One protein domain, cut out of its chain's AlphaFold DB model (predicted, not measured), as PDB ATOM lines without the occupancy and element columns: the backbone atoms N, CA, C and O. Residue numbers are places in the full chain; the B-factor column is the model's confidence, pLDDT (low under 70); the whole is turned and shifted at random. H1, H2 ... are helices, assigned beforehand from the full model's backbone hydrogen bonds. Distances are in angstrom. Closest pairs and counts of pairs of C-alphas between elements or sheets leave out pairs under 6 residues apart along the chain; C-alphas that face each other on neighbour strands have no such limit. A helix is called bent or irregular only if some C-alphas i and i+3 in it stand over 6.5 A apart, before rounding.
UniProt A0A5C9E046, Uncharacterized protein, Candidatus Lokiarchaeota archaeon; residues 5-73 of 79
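This is residues 5 to 73 of the 79 residues of an uncharacterized protein of Candidatus Lokiarchaeota archaeon (UniProt A0A5C9E046). A long helix, H1, sticks out with its residues 5 to 21 as an arm from a small head of three shorter helices, H2, H3 and H4. In the head the three helix centres make a triangle, with H2 and H4 running the same way and H3 opposite to both, and contacts among the helices are few. The printed part has 69 residues with four named helices, in the order H1, H2, H3, H4, and no named strand; the class is all helix. The whole is loose, with a radius of gyration of the C-alphas of 15.5 A, and the arm makes the length of its spans of 51 by 24 by 15 A.

H1, residues 5 to 25, touches no helix. It is apart from H2, residues 31 to 39, from H3, residues 44 to 54, and from H4, residues 59 to 72. Residues 5 to 21 of H1 stand free. H2 and H4 only just touch, with 3 pairs of C-alphas within 8 A, and H4 does so with residues 63 to 66 alone; the closest C-alphas are those of Met 33 and Leu 66, 7.4 A apart. H2 and H4 run the same way at a shallow tilt of 14 degrees. H3 is close to H2 but not clearly touching: the closest C-alphas, those of Leu 37 and Leu 47, are 7.5 A apart. These two run opposite ways at a shallow tilt of 32 degrees. H3 is also close to H4 but not clearly touching, and the closest C-alphas, those of Ile 54 and Gln 62, are 5.8 A apart. They run opposite ways at a shallow tilt of 34 degrees, only just short of steep. In H2 and H3 every O i to N i+4 pair is within hydrogen-bond range, as are 15 of 17 in H1 and 9 of 10 in H4.

H1 runs 31.5 A from C-alpha 5 at (189.749, 132.534, 182.609) to C-alpha 25 at (187.811, 147.857, 155.169). It is neither bent nor irregular, but only just: C-alphas 5 and 8 are 6.1 A apart. H4, residues 59 to 72, measures 20.4 A and ends with C-alpha 72 at (211.054, 142.431, 138.051). H3, residues 44 to 54, measures 15.4 A, and H2, residues 31 to 39, measures 12.7 A.

The C-alphas farthest apart are those of Gly 5 and Asn 71, at 51.8 A. Without residues 5 to 21, the remaining 52 residues span 30 by 20 by 16 A, with a radius of gyration of 10.5 A. The printed part has no cut, and its three links, H1 to H2, H2 to H3 and H3 to H4, are tight. The mean pLDDT of the printed part is 79.3; residues 5 to 10, 19 and 21 to 28 are under 70.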
ATOM      1  N   GLY A   5     190.428 133.038 183.815       53.38
ATOM      2  CA  GLY A   5     189.749 132.534 182.609       53.38
ATOM      3  C   GLY A   5     188.839 133.520 181.863       53.38
ATOM      4  O   GLY A   5     188.557 133.298 180.700       53.38
ATOM      5  N   ASN A   6     188.395 134.615 182.489       56.16
ATOM      6  CA  ASN A   6     187.420 135.525 181.862       56.16
ATOM      7  C   ASN A   6     188.055 136.646 181.021       56.16
ATOM      8  O   ASN A   6     187.369 137.245 180.198       56.16
ATOM      9  N   ASN A   7     189.330 136.978 181.249       59.41
ATOM     10  CA  ASN A   7     189.988 138.072 180.526       59.41
ATOM     11  C   ASN A   7     190.483 137.627 179.145       59.41
ATOM     12  O   ASN A   7     190.370 138.394 178.192       59.41
ATOM     13  N   ASP A   8     190.957 136.385 179.037       60.12
ATOM     14  CA  ASP A   8     191.501 135.833 177.793       60.12
ATOM     15  C   ASP A   8     190.402 135.676 176.723       60.12
ATOM     16  O   ASP A   8     190.603 136.032 175.561       60.12
ATOM     17  N   ASP A   9     189.201 135.245 177.121       62.06
ATOM     18  CA  ASP A   9     188.053 135.090 176.217       62.06
ATOM     19  C   ASP A   9     187.572 136.438 175.647       62.06
ATOM     20  O   ASP A   9     187.289 136.558 174.452       62.06
ATOM     21  N   LEU A  10     187.557 137.490 176.477       67.38
ATOM     22  CA  LEU A  10     187.221 138.858 176.055       67.38
ATOM     23  C   LEU A  10     188.276 139.452 175.107       67.38
ATOM     24  O   LEU A  10     187.958 140.263 174.230       67.38
ATOM     25  N   GLU A  11     189.541 139.073 175.280       76.12
ATOM     26  CA  GLU A  11     190.639 139.518 174.426       76.12
ATOM     27  C   GLU A  11     190.594 138.835 173.049       76.12
ATOM     28  O   GLU A  11     190.759 139.501 172.020       76.12
ATOM     29  N   ILE A  12     190.269 137.537 173.009       75.12
ATOM     30  CA  ILE A  12     190.040 136.783 171.768       75.12
ATOM     31  C   ILE A  12     188.864 137.373 170.983       75.12
ATOM     32  O   ILE A  12     189.009 137.664 169.791       75.12
ATOM     33  N   GLU A  13     187.728 137.620 171.639       76.19
ATOM     34  CA  GLU A  13     186.542 138.207 171.005       76.19
ATOM     35  C   GLU A  13     186.851 139.589 170.403       76.19
ATOM     36  O   GLU A  13     186.506 139.890 169.254       76.19
ATOM     37  N   ARG A  14     187.609 140.421 171.132       77.31
ATOM     38  CA  ARG A  14     188.066 141.725 170.636       77.31
ATOM     39  C   ARG A  14     188.964 141.585 169.403       77.31
ATOM     40  O   ARG A  14     188.792 142.334 168.438       77.31
ATOM     41  N   LEU A  15     189.900 140.635 169.399       79.19
ATOM     42  CA  LEU A  15     190.771 140.372 168.248       79.19
ATOM     43  C   LEU A  15     189.986 139.889 167.025       79.19
ATOM     44  O   LEU A  15     190.313 140.278 165.901       79.19
ATOM     45  N   GLU A  16     188.946 139.077 167.207       80.56
ATOM     46  CA  GLU A  16     188.076 138.649 166.108       80.56
ATOM     47  C   GLU A  16     187.281 139.805 165.500       80.56
ATOM     48  O   GLU A  16     187.186 139.913 164.273       80.56
ATOM     49  N   ILE A  17     186.751 140.704 166.334       80.81
ATOM     50  CA  ILE A  17     186.042 141.906 165.879       80.81
ATOM     51  C   ILE A  17     186.987 142.808 165.082       80.81
ATOM     52  O   ILE A  17     186.631 143.253 163.989       80.81
ATOM     53  N   ILE A  18     188.208 143.022 165.580       73.44
ATOM     54  CA  ILE A  18     189.244 143.787 164.880       73.44
ATOM     55  C   ILE A  18     189.556 143.126 163.533       73.44
ATOM     56  O   ILE A  18     189.464 143.784 162.500       73.44
ATOM     57  N   LYS A  19     189.829 141.815 163.494       68.06
ATOM     58  CA  LYS A  19     190.081 141.084 162.238       68.06
ATOM     59  C   LYS A  19     188.930 141.229 161.243       68.06
ATOM     60  O   LYS A  19     189.179 141.475 160.066       68.06
ATOM     61  N   ARG A  20     187.683 141.127 161.709       71.69
ATOM     62  CA  ARG A  20     186.473 141.270 160.883       71.69
ATOM     63  C   ARG A  20     186.275 142.700 160.377       71.69
ATOM     64  O   ARG A  20     185.782 142.909 159.271       71.69
ATOM     65  N   TYR A  21     186.645 143.695 161.175       67.69
ATOM     66  CA  TYR A  21     186.625 145.101 160.785       67.69
ATOM     67  C   TYR A  21     187.690 145.388 159.721       67.69
ATOM     68  O   TYR A  21     187.378 145.925 158.658       67.69
ATOM     69  N   PHE A  22     188.921 144.923 159.947       61.44
ATOM     70  CA  PHE A  22     190.001 145.025 158.972       61.44
ATOM     71  C   PHE A  22     189.677 144.267 157.682       61.44
ATOM     72  O   PHE A  22     189.921 144.811 156.618       61.44
ATOM     73  N   SER A  23     189.032 143.096 157.729       61.69
ATOM     74  CA  SER A  23     188.616 142.381 156.511       61.69
ATOM     75  C   SER A  23     187.503 143.085 155.725       61.69
ATOM     76  O   SER A  23     187.342 142.832 154.535       61.69
ATOM     77  N   ARG A  24     186.693 143.927 156.384       61.50
ATOM     78  CA  ARG A  24     185.632 144.725 155.740       61.50
ATOM     79  C   ARG A  24     186.181 145.987 155.074       61.50
ATOM     80  O   ARG A  24     185.655 146.393 154.045       61.50
ATOM     81  N   ILE A  25     187.205 146.607 155.663       57.62
ATOM     82  CA  ILE A  25     187.811 147.857 155.169       57.62
ATOM     83  C   ILE A  25     188.945 147.581 154.185       57.62
ATOM     84  O   ILE A  25     189.051 148.230 153.147       57.62
ATOM     85  N   TYR A  26     189.773 146.594 154.498       54.09
ATOM     86  CA  TYR A  26     190.851 146.115 153.655       54.09
ATOM     87  C   TYR A  26     190.362 144.832 152.996       54.09
ATOM     88  O   TYR A  26     190.314 143.763 153.602       54.09
ATOM     89  N   THR A  27     189.955 144.947 151.736       55.75
ATOM     90  CA  THR A  27     189.770 143.773 150.885       55.75
ATOM     91  C   THR A  27     191.135 143.095 150.783       55.75
ATOM     92  O   THR A  27     192.060 143.633 150.181       55.75
ATOM     93  N   VAL A  28     191.266 141.949 151.459       68.75
ATOM     94  CA  VAL A  28     192.536 141.295 151.838       68.75
ATOM     95  C   VAL A  28     193.498 141.074 150.665       68.75
ATOM     96  O   VAL A  28     194.700 141.041 150.878       68.75
ATOM     97  N   LEU A  29     192.991 140.951 149.443       73.56
ATOM     98  CA  LEU A  29     193.643 141.227 148.160       73.56
ATOM     99  C   LEU A  29     192.591 140.859 147.099       73.56
ATOM    100  O   LEU A  29     192.013 139.775 147.214       73.56
ATOM    101  N   PRO A  30     192.292 141.694 146.091       79.38
ATOM    102  CA  PRO A  30     191.386 141.304 145.013       79.38
ATOM    103  C   PRO A  30     191.836 140.002 144.340       79.38
ATOM    104  O   PRO A  30     193.029 139.794 144.114       79.38
ATOM    105  N   GLU A  31     190.881 139.134 143.996       78.75
ATOM    106  CA  GLU A  31     191.161 137.828 143.383       78.75
ATOM    107  C   GLU A  31     192.031 137.955 142.126       78.75
ATOM    108  O   GLU A  31     193.011 137.231 141.976       78.75
ATOM    109  N   GLU A  32     191.750 138.949 141.283       83.38
ATOM    110  CA  GLU A  32     192.536 139.268 140.089       83.38
ATOM    111  C   GLU A  32     194.027 139.498 140.399       83.38
ATOM    112  O   GLU A  32     194.901 138.944 139.731       83.38
ATOM    113  N   MET A  33     194.336 140.262 141.452       83.81
ATOM    114  CA  MET A  33     195.720 140.523 141.863       83.81
ATOM    115  C   MET A  33     196.388 139.267 142.409       83.81
ATOM    116  O   MET A  33     197.556 139.010 142.124       83.81
ATOM    117  N   ARG A  34     195.646 138.458 143.171       83.12
ATOM    118  CA  ARG A  34     196.144 137.180 143.685       83.12
ATOM    119  C   ARG A  34     196.497 136.231 142.542       83.12
ATOM    120  O   ARG A  34     197.554 135.609 142.579       83.12
ATOM    121  N   THR A  35     195.642 136.147 141.527       84.69
ATOM    122  CA  THR A  35     195.876 135.328 140.334       84.69
ATOM    123  C   THR A  35     197.107 135.801 139.571       84.69
ATOM    124  O   THR A  35     197.944 134.977 139.215       84.69
ATOM    125  N   ARG A  36     197.276 137.116 139.383       87.06
ATOM    126  CA  ARG A  36     198.477 137.682 138.743       87.06
ATOM    127  C   ARG A  36     199.757 137.353 139.519       87.06
ATOM    128  O   ARG A  36     200.711 136.881 138.920       87.06
ATOM    129  N   LEU A  37     199.760 137.488 140.848       86.44
ATOM    130  CA  LEU A  37     200.919 137.125 141.680       86.44
ATOM    131  C   LEU A  37     201.289 135.639 141.601       86.44
ATOM    132  O   LEU A  37     202.463 135.296 141.669       86.44
ATOM    133  N   LEU A  38     200.303 134.746 141.471       84.94
ATOM    134  CA  LEU A  38     200.549 133.303 141.366       84.94
ATOM    135  C   LEU A  38     201.231 132.907 140.048       84.94
ATOM    136  O   LEU A  38     201.941 131.895 140.015       84.94
ATOM    137  N   LYS A  39     201.027 133.704 138.993       89.19
ATOM    138  CA  LYS A  39     201.641 133.514 137.674       89.19
ATOM    139  C   LYS A  39     203.095 133.962 137.609       89.19
ATOM    140  O   LYS A  39     203.798 133.530 136.708       89.19
ATOM    141  N   LEU A  40     203.558 134.778 138.552       87.81
ATOM    142  CA  LEU A  40     204.950 135.216 138.585       87.81
ATOM    143  C   LEU A  40     205.879 134.077 138.999       87.81
ATOM    144  O   LEU A  40     205.523 133.249 139.852       87.81
ATOM    145  N   ASP A  41     207.076 134.049 138.413       89.88
ATOM    146  CA  ASP A  41     208.133 133.104 138.772       89.88
ATOM    147  C   ASP A  41     208.823 133.513 140.084       89.88
ATOM    148  O   ASP A  41     209.956 133.983 140.126       89.88
ATOM    149  N   ILE A  42     208.068 133.401 141.180       88.69
ATOM    150  CA  ILE A  42     208.477 133.766 142.537       88.69
ATOM    151  C   ILE A  42     208.422 132.522 143.420       88.69
ATOM    152  O   ILE A  42     207.496 131.702 143.328       88.69
ATOM    153  N   SER A  43     209.386 132.399 144.332       90.62
ATOM    154  CA  SER A  43     209.380 131.329 145.327       90.62
ATOM    155  C   SER A  43     208.141 131.406 146.237       90.62
ATOM    156  O   SER A  43     207.576 132.470 146.502       90.62
ATOM    157  N   LYS A  44     207.696 130.262 146.771       86.19
ATOM    158  CA  LYS A  44     206.517 130.223 147.662       86.19
ATOM    159  C   LYS A  44     206.699 131.082 148.921       86.19
ATOM    160  O   LYS A  44     205.725 131.671 149.397       86.19
ATOM    161  N   ASP A  45     207.917 131.153 149.448       89.88
ATOM    162  CA  ASP A  45     208.224 131.911 150.662       89.88
ATOM    163  C   ASP A  45     208.216 133.423 150.410       89.88
ATOM    164  O   ASP A  45     207.614 134.175 151.186       89.88
ATOM    165  N   GLU A  46     208.786 133.873 149.290       88.88
ATOM    166  CA  GLU A  46     208.720 135.278 148.873       88.88
ATOM    167  C   GLU A  46     207.288 135.700 148.565       88.88
ATOM    168  O   GLU A  46     206.834 136.723 149.078       88.88
ATOM    169  N   LEU A  47     206.531 134.876 147.834       87.75
ATOM    170  CA  LEU A  47     205.120 135.132 147.556       87.75
ATOM    171  C   LEU A  47     204.319 135.308 148.855       87.75
ATOM    172  O   LEU A  47     203.529 136.243 148.989       87.75
ATOM    173  N   LYS A  48     204.546 134.448 149.854       85.50
ATOM    174  CA  LYS A  48     203.896 134.553 151.169       85.50
ATOM    175  C   LYS A  48     204.278 135.844 151.899       85.50
ATOM    176  O   LYS A  48     203.425 136.439 152.561       85.50
ATOM    177  N   SER A  49     205.534 136.272 151.797       87.50
ATOM    178  CA  SER A  49     206.012 137.537 152.368       87.50
ATOM    179  C   SER A  49     205.360 138.746 151.690       87.50
ATOM    180  O   SER A  49     204.842 139.634 152.371       87.50
ATOM    181  N   ILE A  50     205.297 138.738 150.356       87.69
ATOM    182  CA  ILE A  50     204.664 139.775 149.538       87.69
ATOM    183  C   ILE A  50     203.183 139.902 149.891       87.69
ATOM    184  O   ILE A  50     202.739 140.989 150.256       87.69
ATOM    185  N   LEU A  51     202.440 138.790 149.888       84.31
ATOM    186  CA  LEU A  51     201.011 138.770 150.218       84.31
ATOM    187  C   LEU A  51     200.730 139.394 151.592       84.31
ATOM    188  O   LEU A  51     199.826 140.216 151.719       84.31
ATOM    189  N   LYS A  52     201.535 139.067 152.611       83.19
ATOM    190  CA  LYS A  52     201.394 139.657 153.954       83.19
ATOM    191  C   LYS A  52     201.603 141.171 153.964       83.19
ATOM    192  O   LYS A  52     200.932 141.861 154.725       83.19
ATOM    193  N   ARG A  53     202.538 141.679 153.156       83.50
ATOM    194  CA  ARG A  53     202.862 143.112 153.094       83.50
ATOM    195  C   ARG A  53     201.799 143.911 152.348       83.50
ATOM    196  O   ARG A  53     201.454 145.003 152.786       83.50
ATOM    197  N   ILE A  54     201.259 143.367 151.258       86.31
ATOM    198  CA  ILE A  54     200.299 144.087 150.410       86.31
ATOM    199  C   ILE A  54     198.851 143.990 150.908       86.31
ATOM    200  O   ILE A  54     198.050 144.873 150.610       86.31
ATOM    201  N   ALA A  55     198.509 142.963 151.695       80.25
ATOM    202  CA  ALA A  55     197.133 142.704 152.135       80.25
ATOM    203  C   ALA A  55     196.489 143.854 152.929       80.25
ATOM    204  O   ALA A  55     195.269 143.991 152.949       80.25
ATOM    205  N   PHE A  56     197.309 144.696 153.560       79.06
ATOM    206  CA  PHE A  56     196.863 145.845 154.355       79.06
ATOM    207  C   PHE A  56     197.013 147.185 153.626       79.06
ATOM    208  O   PHE A  56     196.758 148.242 154.203       79.06
ATOM    209  N   LEU A  57     197.442 147.170 152.363       81.56
ATOM    210  CA  LEU A  57     197.537 148.379 151.558       81.56
ATOM    211  C   LEU A  57     196.171 148.745 150.958       81.56
ATOM    212  O   LEU A  57     195.381 147.863 150.627       81.56
ATOM    213  N   PRO A  58     195.889 150.043 150.750       84.56
ATOM    214  CA  PRO A  58     194.767 150.464 149.920       84.56
ATOM    215  C   PRO A  58     194.881 149.883 148.506       84.56
ATOM    216  O   PRO A  58     195.982 149.806 147.962       84.56
ATOM    217  N   LYS A  59     193.744 149.568 147.873       82.56
ATOM    218  CA  LYS A  59     193.674 148.921 146.547       82.56
ATOM    219  C   LYS A  59     194.605 149.539 145.494       82.56
ATOM    220  O   LYS A  59     195.284 148.803 144.791       82.56
ATOM    221  N   LYS A  60     194.680 150.872 145.413       86.56
ATOM    222  CA  LYS A  60     195.574 151.564 144.469       86.56
ATOM    223  C   LYS A  60     197.049 151.217 144.713       86.56
ATOM    224  O   LYS A  60     197.749 150.842 143.791       86.56
ATOM    225  N   LYS A  61     197.489 151.229 145.974       86.81
ATOM    226  CA  LYS A  61     198.863 150.848 146.332       86.81
ATOM    227  C   LYS A  61     199.144 149.362 146.099       86.81
ATOM    228  O   LYS A  61     200.281 149.005 145.829       86.81
ATOM    229  N   GLN A  62     198.130 148.500 146.213       87.00
ATOM    230  CA  GLN A  62     198.265 147.092 145.825       87.00
ATOM    231  C   GLN A  62     198.487 146.949 144.309       87.00
ATOM    232  O   GLN A  62     199.301 146.121 143.910       87.00
ATOM    233  N   GLN A  63     197.802 147.755 143.481       88.81
ATOM    234  CA  GLN A  63     198.004 147.797 142.023       88.81
ATOM    235  C   GLN A  63     199.406 148.278 141.665       88.81
ATOM    236  O   GLN A  63     200.118 147.551 140.984       88.81
ATOM    237  N   ASP A  64     199.804 149.441 142.186       90.38
ATOM    238  CA  ASP A  64     201.114 150.038 141.912       90.38
ATOM    239  C   ASP A  64     202.243 149.047 142.271       90.38
ATOM    240  O   ASP A  64     203.134 148.778 141.470       90.38
ATOM    241  N   PHE A  65     202.146 148.403 143.443       90.19
ATOM    242  CA  PHE A  65     203.113 147.388 143.873       90.19
ATOM    243  C   PHE A  65     203.145 146.168 142.943       90.19
ATOM    244  O   PHE A  65     204.212 145.633 142.656       90.19
ATOM    245  N   LEU A  66     201.982 145.688 142.494       88.75
ATOM    246  CA  LEU A  66     201.898 144.540 141.591       88.75
ATOM    247  C   LEU A  66     202.529 144.846 140.226       88.75
ATOM    248  O   LEU A  66     203.189 143.978 139.662       88.75
ATOM    249  N   GLU A  67     202.331 146.054 139.702       90.06
ATOM    250  CA  GLU A  67     202.928 146.496 138.438       90.06
ATOM    251  C   GLU A  67     204.452 146.579 138.530       90.06
ATOM    252  O   GLU A  67     205.143 146.058 137.656       90.06
ATOM    253  N   GLU A  68     204.983 147.143 139.618       90.44
ATOM    254  CA  GLU A  68     206.424 147.124 139.888       90.44
ATOM    255  C   GLU A  68     206.958 145.690 139.956       90.44
ATOM    256  O   GLU A  68     207.971 145.371 139.338       90.44
ATOM    257  N   LEU A  69     206.251 144.796 140.653       89.31
ATOM    258  CA  LEU A  69     206.672 143.407 140.813       89.31
ATOM    259  C   LEU A  69     206.747 142.667 139.467       89.31
ATOM    260  O   LEU A  69     207.710 141.948 139.219       89.31
ATOM    261  N   ILE A  70     205.767 142.863 138.583       87.38
ATOM    262  CA  ILE A  70     205.736 142.236 137.251       87.38
ATOM    263  C   ILE A  70     206.919 142.691 136.385       87.38
ATOM    264  O   ILE A  70     207.448 141.902 135.610       87.38
ATOM    265  N   ASN A  71     207.397 143.926 136.547       86.38
ATOM    266  CA  ASN A  71     208.585 144.395 135.824       86.38
ATOM    267  C   ASN A  71     209.883 143.701 136.279       86.38
ATOM    268  O   ASN A  71     210.883 143.743 135.563       86.38
ATOM    269  N   HIS A  72     209.883 143.082 137.463       87.31
ATOM    270  CA  HIS A  72     211.054 142.431 138.051       87.31
ATOM    271  C   HIS A  72     211.017 140.903 137.988       87.31
ATOM    272  O   HIS A  72     212.076 140.281 138.061       87.31
ATOM    273  N   TYR A  73     209.835 140.304 137.843       85.06
ATOM    274  CA  TYR A  73     209.665 138.857 137.764       85.06
ATOM    275  C   TYR A  73     208.973 138.483 136.456       85.06
ATOM    276  O   TYR A  73     207.855 138.945 136.220       85.06
TER     277      TYR A  73